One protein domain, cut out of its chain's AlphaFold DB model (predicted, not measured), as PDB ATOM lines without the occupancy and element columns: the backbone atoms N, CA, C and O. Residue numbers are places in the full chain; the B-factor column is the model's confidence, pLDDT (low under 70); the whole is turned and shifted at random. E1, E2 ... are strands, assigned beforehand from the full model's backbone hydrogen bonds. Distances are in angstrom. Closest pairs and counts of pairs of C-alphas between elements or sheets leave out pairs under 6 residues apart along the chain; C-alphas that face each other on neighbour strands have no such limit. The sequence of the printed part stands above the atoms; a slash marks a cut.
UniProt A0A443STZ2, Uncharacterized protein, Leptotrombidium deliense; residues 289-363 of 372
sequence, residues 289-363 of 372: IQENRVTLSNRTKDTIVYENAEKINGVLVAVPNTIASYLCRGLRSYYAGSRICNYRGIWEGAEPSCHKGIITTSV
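Overview. This is residues 289 to 363 of the 372 residues of an uncharacterized protein of Leptotrombidium deliense (UniProt A0A443STZ2). A strongly twisted wall of four antiparallel strands, E1, E2, E5 and E6, makes the main body, and the small hairpin E7 and E8 folds back over part of it beside E6, so that the two sheets form a loose sandwich, only partly face to face. A second small hairpin, E3 and E4, turns off sharply at the far end of E2. The 75 printed residues include eight named strands, E1 to E8 along the chain, and no named helix; the large sheet has the order E1 - E2 - E5 - E6, and the class is all strand. The whole is compact, with a radius of gyration of the C-alphas of 12.6 A, and flat, spanning 35 by 27 by 13 A.

Along the chain. E1, residues 293 to 297, begins at C-alpha 293 (-48.345, -45.088, 35.409). E2 is residues 302 to 307, 16.4 A long. E3, residues 310 to 312, and E4, residues 315 to 317, have three residues each. E5, residues 323 to 329, is 19.1 A long, and E6, residues 333 to 341, the longest strand by residues, is 23.4 A. E7 is residues 351 to 355, and E8, residues 358 to 362, ends at C-alpha 362 (-49.363, -49.299, 57.375).

Arrangement. Hairpin E1 and E2 has N 294 and O 304 within hydrogen-bond range at 2.8 A. E2 and E5, the inner strands, are antiparallel at 159 degrees, with N 305 and O 325 at 2.9 A. Hairpin E5 and E6 has N 326 and O 337 at 2.8 A, and E6, an edge strand like E1, bends by 54 degrees at residue 336. E2 runs on into E3 across a break of 2 residues, at 88 degrees. Hairpin E3 and E4 has N 312 and O 315 at 2.8 A; E4 and E5 are apart. In the sandwich, two sheets face to face, the best planes are 40 degrees apart. The closest C-alphas of E6 and E7 are those of Gly 337 and Pro 352, 5.6 A apart. Hairpin E7 and E8 has N 358 and O 355 within range at 2.9 A; E8 and E5 are apart.

Size, cuts and confidence. The two C-alphas farthest apart, those of Asn 313 and Ile 358, are 37.8 A from each other. The printed part has no cut. No link is long; E6 to E7, with 9 residues, is short and the others are tight. Residues 340 to 341 of E6 pair antiparallel with residues 347 to 348. The mean pLDDT of the printed part is 82.3; residues 330 to 332 and 355 to 363 are under 70.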
ATOM      1  N   ILE A 289     -55.072 -43.963  33.990       90.62
ATOM      2  CA  ILE A 289     -53.882 -44.763  33.672       90.62
ATOM      3  C   ILE A 289     -53.264 -44.217  32.388       90.62
ATOM      4  O   ILE A 289     -53.959 -44.010  31.396       90.62
ATOM      5  N   GLN A 290     -51.953 -44.008  32.402       90.94
ATOM      6  CA  GLN A 290     -51.172 -43.669  31.221       90.94
ATOM      7  C   GLN A 290     -49.962 -44.599  31.159       90.94
ATOM      8  O   GLN A 290     -49.083 -44.539  32.016       90.94
ATOM      9  N   GLU A 291     -49.933 -45.470  30.150       90.25
ATOM     10  CA  GLU A 291     -48.911 -46.517  30.008       90.25
ATOM     11  C   GLU A 291     -48.796 -47.382  31.274       90.25
ATOM     12  O   GLU A 291     -49.754 -48.064  31.628       90.25
ATOM     13  N   ASN A 292     -47.651 -47.332  31.957       89.50
ATOM     14  CA  ASN A 292     -47.360 -48.082  33.177       89.50
ATOM     15  C   ASN A 292     -47.542 -47.228  34.444       89.50
ATOM     16  O   ASN A 292     -47.108 -47.610  35.531       89.50
ATOM     17  N   ARG A 293     -48.137 -46.037  34.316       92.06
ATOM     18  CA  ARG A 293     -48.345 -45.088  35.409       92.06
ATOM     19  C   ARG A 293     -49.828 -44.979  35.736       92.06
ATOM     20  O   ARG A 293     -50.635 -44.599  34.894       92.06
ATOM     21  N   VAL A 294     -50.161 -45.241  36.993       92.31
ATOM     22  CA  VAL A 294     -51.505 -45.058  37.546       92.31
ATOM     23  C   VAL A 294     -51.510 -43.808  38.414       92.31
ATOM     24  O   VAL A 294     -50.725 -43.699  39.358       92.31
ATOM     25  N   THR A 295     -52.378 -42.851  38.099       91.06
ATOM     26  CA  THR A 295     -52.544 -41.623  38.886       91.06
ATOM     27  C   THR A 295     -53.681 -41.811  39.877       91.06
ATOM     28  O   THR A 295     -54.836 -41.877  39.478       91.06
ATOM     29  N   LEU A 296     -53.362 -41.874  41.172       89.81
ATOM     30  CA  LEU A 296     -54.341 -42.135  42.235       89.81
ATOM     31  C   LEU A 296     -55.289 -40.953  42.464       89.81
ATOM     32  O   LEU A 296     -56.448 -41.146  42.803       89.81
ATOM     33  N   SER A 297     -54.790 -39.726  42.302       85.62
ATOM     34  CA  SER A 297     -55.597 -38.509  42.378       85.62
ATOM     35  C   SER A 297     -54.927 -37.375  41.616       85.62
ATOM     36  O   SER A 297     -53.760 -37.065  41.844       85.62
ATOM     37  N   ASN A 298     -55.672 -36.677  40.767       84.31
ATOM     38  CA  ASN A 298     -55.241 -35.480  40.049       84.31
ATOM     39  C   ASN A 298     -54.943 -34.318  40.993       84.31
ATOM     40  O   ASN A 298     -54.103 -33.467  40.689       84.31
ATOM     41  N   ARG A 299     -55.625 -34.280  42.146       84.88
ATOM     42  CA  ARG A 299     -55.469 -33.210  43.132       84.88
ATOM     43  C   ARG A 299     -54.122 -33.301  43.837       84.88
ATOM     44  O   ARG A 299     -53.442 -32.286  43.958       84.88
ATOM     45  N   THR A 300     -53.754 -34.489  44.314       82.94
ATOM     46  CA  THR A 300     -52.457 -34.699  44.973       82.94
ATOM     47  C   THR A 300     -51.355 -35.024  43.975       82.94
ATOM     48  O   THR A 300     -50.199 -34.757  44.262       82.94
ATOM     49  N   LYS A 301     -51.698 -35.507  42.773       86.12
ATOM     50  CA  LYS A 301     -50.772 -36.052  41.766       86.12
ATOM     51  C   LYS A 301     -49.928 -37.209  42.308       86.12
ATOM     52  O   LYS A 301     -48.794 -37.400  41.861       86.12
ATOM     53  N   ASP A 302     -50.476 -37.956  43.261       88.94
ATOM     54  CA  ASP A 302     -49.874 -39.199  43.729       88.94
ATOM     55  C   ASP A 302     -49.989 -40.246  42.626       88.94
ATOM     56  O   ASP A 302     -51.030 -40.389  41.978       88.94
ATOM     57  N   THR A 303     -48.893 -40.950  42.376       91.81
ATOM     58  CA  THR A 303     -48.791 -41.869  41.241       91.81
ATOM     59  C   THR A 303     -48.100 -43.154  41.653       91.81
ATOM     60  O   THR A 303     -47.189 -43.135  42.478       91.81
ATOM     61  N   ILE A 304     -48.510 -44.259  41.043       93.38
ATOM     62  CA  ILE A 304     -47.825 -45.545  41.131       93.38
ATOM     63  C   ILE A 304     -47.264 -45.856  39.747       93.38
ATOM     64  O   ILE A 304     -47.981 -45.766  38.750       93.38
ATOM     65  N   VAL A 305     -45.980 -46.187  39.684       93.94
ATOM     66  CA  VAL A 305     -45.320 -46.654  38.462       93.94
ATOM     67  C   VAL A 305     -45.138 -48.161  38.572       93.94
ATOM     68  O   VAL A 305     -44.567 -48.631  39.552       93.94
ATOM     69  N   TYR A 306     -45.638 -48.903  37.590       93.62
ATOM     70  CA  TYR A 306     -45.561 -50.358  37.536       93.62
ATOM     71  C   TYR A 306     -44.454 -50.801  36.581       93.62
ATOM     72  O   TYR A 306     -44.631 -50.850  35.365       93.62
ATOM     73  N   GLU A 307     -43.294 -51.125  37.132       90.50
ATOM     74  CA  GLU A 307     -42.177 -51.684  36.374       90.50
ATOM     75  C   GLU A 307     -42.418 -53.179  36.157       90.50
ATOM     76  O   GLU A 307     -42.841 -53.882  37.075       90.50
ATOM     77  N   ASN A 308     -42.163 -53.678  34.946       85.44
ATOM     78  CA  ASN A 308     -42.455 -55.061  34.541       85.44
ATOM     79  C   ASN A 308     -43.946 -55.448  34.633       85.44
ATOM     80  O   ASN A 308     -44.263 -56.624  34.799       85.44
ATOM     81  N   ALA A 309     -44.867 -54.482  34.584       87.94
ATOM     82  CA  ALA A 309     -46.266 -54.773  34.273       87.94
ATOM     83  C   ALA A 309     -46.437 -54.951  32.763       87.94
ATOM     84  O   ALA A 309     -45.673 -54.401  31.968       87.94
ATOM     85  N   GLU A 310     -47.462 -55.700  32.373       83.69
ATOM     86  CA  GLU A 310     -47.758 -55.988  30.973       83.69
ATOM     87  C   GLU A 310     -49.108 -55.397  30.574       83.69
ATOM     88  O   GLU A 310     -49.997 -55.226  31.408       83.69
ATOM     89  N   LYS A 311     -49.277 -55.082  29.288       81.12
ATOM     90  CA  LYS A 311     -50.583 -54.722  28.732       81.12
ATOM     91  C   LYS A 311     -51.190 -55.944  28.065       81.12
ATOM     92  O   LYS A 311     -50.653 -56.440  27.081       81.12
ATOM     93  N   ILE A 312     -52.326 -56.395  28.575       74.44
ATOM     94  CA  ILE A 312     -53.065 -57.539  28.042       74.44
ATOM     95  C   ILE A 312     -54.395 -57.012  27.530       74.44
ATOM     96  O   ILE A 312     -55.176 -56.446  28.293       74.44
ATOM     97  N   ASN A 313     -54.629 -57.141  26.222       70.00
ATOM     98  CA  ASN A 313     -55.802 -56.577  25.542       70.00
ATOM     99  C   ASN A 313     -55.984 -55.069  25.817       70.00
ATOM    100  O   ASN A 313     -57.090 -54.590  26.045       70.00
ATOM    101  N   GLY A 314     -54.874 -54.322  25.864       74.75
ATOM    102  CA  GLY A 314     -54.866 -52.883  26.157       74.75
ATOM    103  C   GLY A 314     -55.026 -52.513  27.637       74.75
ATOM    104  O   GLY A 314     -54.877 -51.342  27.981       74.75
ATOM    105  N   VAL A 315     -55.262 -53.484  28.523       82.94
ATOM    106  CA  VAL A 315     -55.404 -53.269  29.970       82.94
ATOM    107  C   VAL A 315     -54.068 -53.521  30.665       82.94
ATOM    108  O   VAL A 315     -53.426 -54.539  30.421       82.94
ATOM    109  N   LEU A 316     -53.640 -52.605  31.537       88.88
ATOM    110  CA  LEU A 316     -52.442 -52.786  32.358       88.88
ATOM    111  C   LEU A 316     -52.688 -53.883  33.404       88.88
ATOM    112  O   LEU A 316     -53.667 -53.830  34.146       88.88
ATOM    113  N   VAL A 317     -51.785 -54.853  33.485       90.56
ATOM    114  CA  VAL A 317     -51.860 -55.996  34.395       90.56
ATOM    115  C   VAL A 317     -50.528 -56.147  35.124       90.56
ATOM    116  O   VAL A 317     -49.468 -56.241  34.504       90.56
ATOM    117  N   ALA A 318     -50.575 -56.188  36.459       92.62
ATOM    118  CA  ALA A 318     -49.411 -56.512  37.275       92.62
ATOM    119  C   ALA A 318     -49.243 -58.036  37.352       92.62
ATOM    120  O   ALA A 318     -50.080 -58.734  37.929       92.62
ATOM    121  N   VAL A 319     -48.163 -58.539  36.766       91.00
ATOM    122  CA  VAL A 319     -47.792 -59.960  36.723       91.00
ATOM    123  C   VAL A 319     -46.721 -60.258  37.786       91.00
ATOM    124  O   VAL A 319     -46.188 -59.332  38.406       91.00
ATOM    125  N   PRO A 320     -46.387 -61.529  38.073       87.81
ATOM    126  CA  PRO A 320     -45.316 -61.839  39.015       87.81
ATOM    127  C   PRO A 320     -44.003 -61.119  38.664       87.81
ATOM    128  O   PRO A 320     -43.588 -61.088  37.508       87.81
ATOM    129  N   ASN A 321     -43.342 -60.573  39.686       86.38
ATOM    130  CA  ASN A 321     -42.170 -59.688  39.636       86.38
ATOM    131  C   ASN A 321     -42.423 -58.256  39.129       86.38
ATOM    132  O   ASN A 321     -41.466 -57.488  38.996       86.38
ATOM    133  N   THR A 322     -43.677 -57.849  38.901       91.50
ATOM    134  CA  THR A 322     -44.001 -56.426  38.733       91.50
ATOM    135  C   THR A 322     -43.634 -55.654  40.004       91.50
ATOM    136  O   THR A 322     -43.989 -56.073  41.108       91.50
ATOM    137  N   ILE A 323     -42.964 -54.511  39.857       92.81
ATOM    138  CA  ILE A 323     -42.616 -53.606  40.958       92.81
ATOM    139  C   ILE A 323     -43.532 -52.385  40.888       92.81
ATOM    140  O   ILE A 323     -43.533 -51.654  39.904       92.81
ATOM    141  N   ALA A 324     -44.313 -52.156  41.937       94.56
ATOM    142  CA  ALA A 324     -45.133 -50.963  42.101       94.56
ATOM    143  C   ALA A 324     -44.361 -49.921  42.914       94.56
ATOM    144  O   ALA A 324     -44.242 -50.059  44.131       94.56
ATOM    145  N   SER A 325     -43.857 -48.883  42.253       93.56
ATOM    146  CA  SER A 325     -43.124 -47.761  42.848       93.56
ATOM    147  C   SER A 325     -44.076 -46.602  43.151       93.56
ATOM    148  O   SER A 325     -44.649 -45.999  42.244       93.56
ATOM    149  N   TYR A 326     -44.247 -46.272  44.432       92.25
ATOM    150  CA  TYR A 326     -45.177 -45.245  44.905       92.25
ATOM    151  C   TYR A 326     -44.465 -43.895  44.977       92.25
ATOM    152  O   TYR A 326     -43.500 -43.709  45.725       92.25
ATOM    153  N   LEU A 327     -44.960 -42.937  44.201       90.38
ATOM    154  CA  LEU A 327     -44.449 -41.576  44.124       90.38
ATOM    155  C   LEU A 327     -45.503 -40.628  44.698       90.38
ATOM    156  O   LEU A 327     -46.509 -40.336  44.044       90.38
ATOM    157  N   CYS A 328     -45.258 -40.140  45.913       87.56
ATOM    158  CA  CYS A 328     -46.114 -39.148  46.552       87.56
ATOM    159  C   CYS A 328     -45.675 -37.748  46.132       87.56
ATOM    160  O   CYS A 328     -44.473 -37.450  46.078       87.56
ATOM    161  N   ARG A 329     -46.627 -36.849  45.875       77.56
ATOM    162  CA  ARG A 329     -46.292 -35.467  45.519       77.56
ATOM    163  C   ARG A 329     -46.674 -34.507  46.642       77.56
ATOM    164  O   ARG A 329     -47.835 -34.212  46.893       77.56
ATOM    165  N   GLY A 330     -45.644 -33.997  47.317       66.94
ATOM    166  CA  GLY A 330     -45.725 -32.760  48.096       66.94
ATOM    167  C   GLY A 330     -45.330 -31.560  47.227       66.94
ATOM    168  O   GLY A 330     -45.678 -31.485  46.052       66.94
ATOM    169  N   LEU A 331     -44.512 -30.647  47.764       54.72
ATOM    170  CA  LEU A 331     -43.875 -29.571  46.978       54.72
ATOM    171  C   LEU A 331     -42.886 -30.101  45.917       54.72
ATOM    172  O   LEU A 331     -42.603 -29.422  44.932       54.72
ATOM    173  N   ARG A 332     -42.376 -31.325  46.097       65.12
ATOM    174  CA  ARG A 332     -41.592 -32.099  45.123       65.12
ATOM    175  C   ARG A 332     -42.098 -33.543  45.141       65.12
ATOM    176  O   ARG A 332     -42.553 -34.010  46.186       65.12
ATOM    177  N   SER A 333     -42.047 -34.228  44.000       70.31
ATOM    178  CA  SER A 333     -42.304 -35.670  43.950       70.31
ATOM    179  C   SER A 333     -41.198 -36.383  44.722       70.31
ATOM    180  O   SER A 333     -40.024 -36.147  44.440       70.31
ATOM    181  N   TYR A 334     -41.554 -37.226  45.685       81.50
ATOM    182  CA  TYR A 334     -40.594 -38.072  46.386       81.50
ATOM    183  C   TYR A 334     -41.060 -39.525  46.366       81.50
ATOM    184  O   TYR A 334     -42.253 -39.829  46.322       81.50
ATOM    185  N   TYR A 335     -40.082 -40.420  46.359       85.56
ATOM    186  CA  TYR A 335     -40.307 -41.852  46.439       85.56
ATOM    187  C   TYR A 335     -40.749 -42.224  47.857       85.56
ATOM    188  O   TYR A 335     -40.057 -41.902  48.823       85.56
ATOM    189  N   ALA A 336     -41.906 -42.872  47.979       86.12
ATOM    190  CA  ALA A 336     -42.481 -43.266  49.264       86.12
ATOM    191  C   ALA A 336     -42.219 -44.735  49.616       86.12
ATOM    192  O   ALA A 336     -42.220 -45.095  50.790       86.12
ATOM    193  N   GLY A 337     -41.989 -45.577  48.611       90.19
ATOM    194  CA  GLY A 337     -41.718 -46.999  48.780       90.19
ATOM    195  C   GLY A 337     -42.100 -47.793  47.541       90.19
ATOM    196  O   GLY A 337     -42.659 -47.247  46.587       90.19
ATOM    197  N   SER A 338     -41.819 -49.091  47.568       92.69
ATOM    198  CA  SER A 338     -42.225 -50.013  46.516       92.69
ATOM    199  C   SER A 338     -42.779 -51.310  47.083       92.69
ATOM    200  O   SER A 338     -42.544 -51.665  48.240       92.69
ATOM    201  N   ARG A 339     -43.549 -52.003  46.248       94.56
ATOM    202  CA  ARG A 339     -44.050 -53.353  46.500       94.56
ATOM    203  C   ARG A 339     -43.747 -54.228  45.299       94.56
ATOM    204  O   ARG A 339     -43.716 -53.726  44.180       94.56
ATOM    205  N   ILE A 340     -43.564 -55.522  45.523       93.81
ATOM    206  CA  ILE A 340     -43.293 -56.485  44.450       93.81
ATOM    207  C   ILE A 340     -44.447 -57.478  44.383       93.81
ATOM    208  O   ILE A 340     -44.884 -57.998  45.407       93.81
ATOM    209  N   CYS A 341     -44.972 -57.720  43.187       92.00
ATOM    210  CA  CYS A 341     -45.992 -58.731  42.963       92.00
ATOM    211  C   CYS A 341     -45.350 -60.118  43.016       92.00
ATOM    212  O   CYS A 341     -44.483 -60.425  42.201       92.00
ATOM    213  N   ASN A 342     -45.745 -60.969  43.959       87.69
ATOM    214  CA  ASN A 342     -45.183 -62.316  44.043       87.69
ATOM    215  C   ASN A 342     -45.907 -63.314  43.121       87.69
ATOM    216  O   ASN A 342     -46.949 -63.032  42.529       87.69
ATOM    217  N   TYR A 343     -45.381 -64.537  43.046       84.50
ATOM    218  CA  TYR A 343     -45.941 -65.638  42.247       84.50
ATOM    219  C   TYR A 343     -47.339 -66.111  42.698       84.50
ATOM    220  O   TYR A 343     -47.932 -66.967  42.043       84.50
ATOM    221  N   ARG A 344     -47.864 -65.585  43.815       87.25
ATOM    222  CA  ARG A 344     -49.212 -65.861  44.340       87.25
ATOM    223  C   ARG A 344     -50.204 -64.725  44.075       87.25
ATOM    224  O   ARG A 344     -51.353 -64.851  44.478       87.25
ATOM    225  N   GLY A 345     -49.781 -63.635  43.426       89.12
ATOM    226  CA  GLY A 345     -50.664 -62.509  43.095       89.12
ATOM    227  C   GLY A 345     -50.881 -61.587  44.283       89.12
ATOM    228  O   GLY A 345     -51.890 -60.893  44.380       89.12
ATOM    229  N   ILE A 346     -49.935 -61.604  45.223       93.44
ATOM    230  CA  ILE A 346     -49.969 -60.798  46.432       93.44
ATOM    231  C   ILE A 346     -48.827 -59.791  46.354       93.44
ATOM    232  O   ILE A 346     -47.681 -60.141  46.073       93.44
ATOM    233  N   TRP A 347     -49.144 -58.530  46.635       94.75
ATOM    234  CA  TRP A 347     -48.147 -57.477  46.775       94.75
ATOM    235  C   TRP A 347     -47.348 -57.652  48.071       94.75
ATOM    236  O   TRP A 347     -47.867 -57.414  49.167       94.75
ATOM    237  N   GLU A 348     -46.076 -58.008  47.945       94.19
ATOM    238  CA  GLU A 348     -45.116 -58.063  49.044       94.19
ATOM    239  C   GLU A 348     -44.534 -56.679  49.342       94.19
ATOM    240  O   GLU A 348     -44.339 -55.856  48.446       94.19
ATOM    241  N   GLY A 349     -44.263 -56.424  50.622       89.88
ATOM    242  CA  GLY A 349     -43.846 -55.117  51.126       89.88
ATOM    243  C   GLY A 349     -44.992 -54.332  51.764       89.88
ATOM    244  O   GLY A 349     -46.175 -54.581  51.510       89.88
ATOM    245  N   ALA A 350     -44.626 -53.392  52.635       86.38
ATOM    246  CA  ALA A 350     -45.585 -52.513  53.290       86.38
ATOM    247  C   ALA A 350     -46.230 -51.576  52.263       86.38
ATOM    248  O   ALA A 350     -45.552 -51.065  51.375       86.38
ATOM    249  N   GLU A 351     -47.533 -51.340  52.398       85.56
ATOM    250  CA  GLU A 351     -48.246 -50.398  51.542       85.56
ATOM    251  C   GLU A 351     -47.804 -48.964  51.867       85.56
ATOM    252  O   GLU A 351     -48.031 -48.504  52.996       85.56
ATOM    253  N   PRO A 352     -47.146 -48.253  50.929       83.94
ATOM    254  CA  PRO A 352     -46.732 -46.882  51.171       83.94
ATOM    255  C   PRO A 352     -47.970 -45.987  51.185       83.94
ATOM    256  O   PRO A 352     -48.781 -46.034  50.263       83.94
ATOM    257  N   SER A 353     -48.122 -45.153  52.216       79.50
ATOM    258  CA  SER A 353     -49.222 -44.186  52.285       79.50
ATOM    259  C   SER A 353     -48.716 -42.754  52.110       79.50
ATOM    260  O   SER A 353     -47.784 -42.312  52.783       79.50
ATOM    261  N   CYS A 354     -49.360 -42.015  51.206       70.81
ATOM    262  CA  CYS A 354     -49.128 -40.589  51.001       70.81
ATOM    263  C   CYS A 354     -49.996 -39.786  51.987       70.81
ATOM    264  O   CYS A 354     -51.029 -39.227  51.624       70.81
ATOM    265  N   HIS A 355     -49.632 -39.742  53.269       65.81
ATOM    266  CA  HIS A 355     -50.326 -38.900  54.249       65.81
ATOM    267  C   HIS A 355     -49.520 -37.639  54.559       65.81
ATOM    268  O   HIS A 355     -48.541 -37.675  55.289       65.81
ATOM    269  N   LYS A 356     -49.948 -36.501  53.985       55.00
ATOM    270  CA  LYS A 356     -49.535 -35.123  54.343       55.00
ATOM    271  C   LYS A 356     -48.041 -34.951  54.708       55.00
ATOM    272  O   LYS A 356     -47.715 -34.270  55.673       55.00
ATOM    273  N   GLY A 357     -47.133 -35.541  53.928       50.84
ATOM    274  CA  GLY A 357     -45.684 -35.365  54.105       50.84
ATOM    275  C   GLY A 357     -45.035 -36.198  55.216       50.84
ATOM    276  O   GLY A 357     -43.865 -35.973  55.508       50.84
ATOM    277  N   ILE A 358     -45.750 -37.157  55.811       52.81
ATOM    278  CA  ILE A 358     -45.194 -38.136  56.749       52.81
ATOM    279  C   ILE A 358     -45.391 -39.522  56.138       52.81
ATOM    280  O   ILE A 358     -46.516 -39.945  55.878       52.81
ATOM    281  N   ILE A 359     -44.288 -40.229  55.890       48.88
ATOM    282  CA  ILE A 359     -44.327 -41.619  55.431       48.88
ATOM    283  C   ILE A 359     -44.790 -42.469  56.613       48.88
ATOM    284  O   ILE A 359     -44.042 -42.674  57.568       48.88
ATOM    285  N   THR A 360     -46.022 -42.964  56.558       54.31
ATOM    286  CA  THR A 360     -46.508 -43.982  57.491       54.31
ATOM    287  C   THR A 360     -46.607 -45.320  56.771       54.31
ATOM    288  O   THR A 360     -47.371 -45.472  55.817       54.31
ATOM    289  N   THR A 361     -45.827 -46.307  57.204       48.97
ATOM    290  CA  THR A 361     -45.966 -47.695  56.755       48.97
ATOM    291  C   THR A 361     -47.113 -48.343  57.518       48.97
ATOM    292  O   THR A 361     -47.015 -48.641  58.707       48.97
ATOM    293  N   SER A 362     -48.236 -48.545  56.833       49.59
ATOM    294  CA  SER A 362     -49.363 -49.299  57.375       49.59
ATOM    295  C   SER A 362     -49.132 -50.783  57.092       49.59
ATOM    296  O   SER A 362     -49.162 -51.221  55.941       49.59
ATOM    297  N   VAL A 363     -48.906 -51.576  58.141       44.41
ATOM    298  CA  VAL A 363     -48.924 -53.038  58.037       44.41
ATOM    299  C   VAL A 363     -50.378 -53.487  58.156       44.41
ATOM    300  O   VAL A 363     -50.903 -53.658  59.256       44.41
TER     301      VAL A 363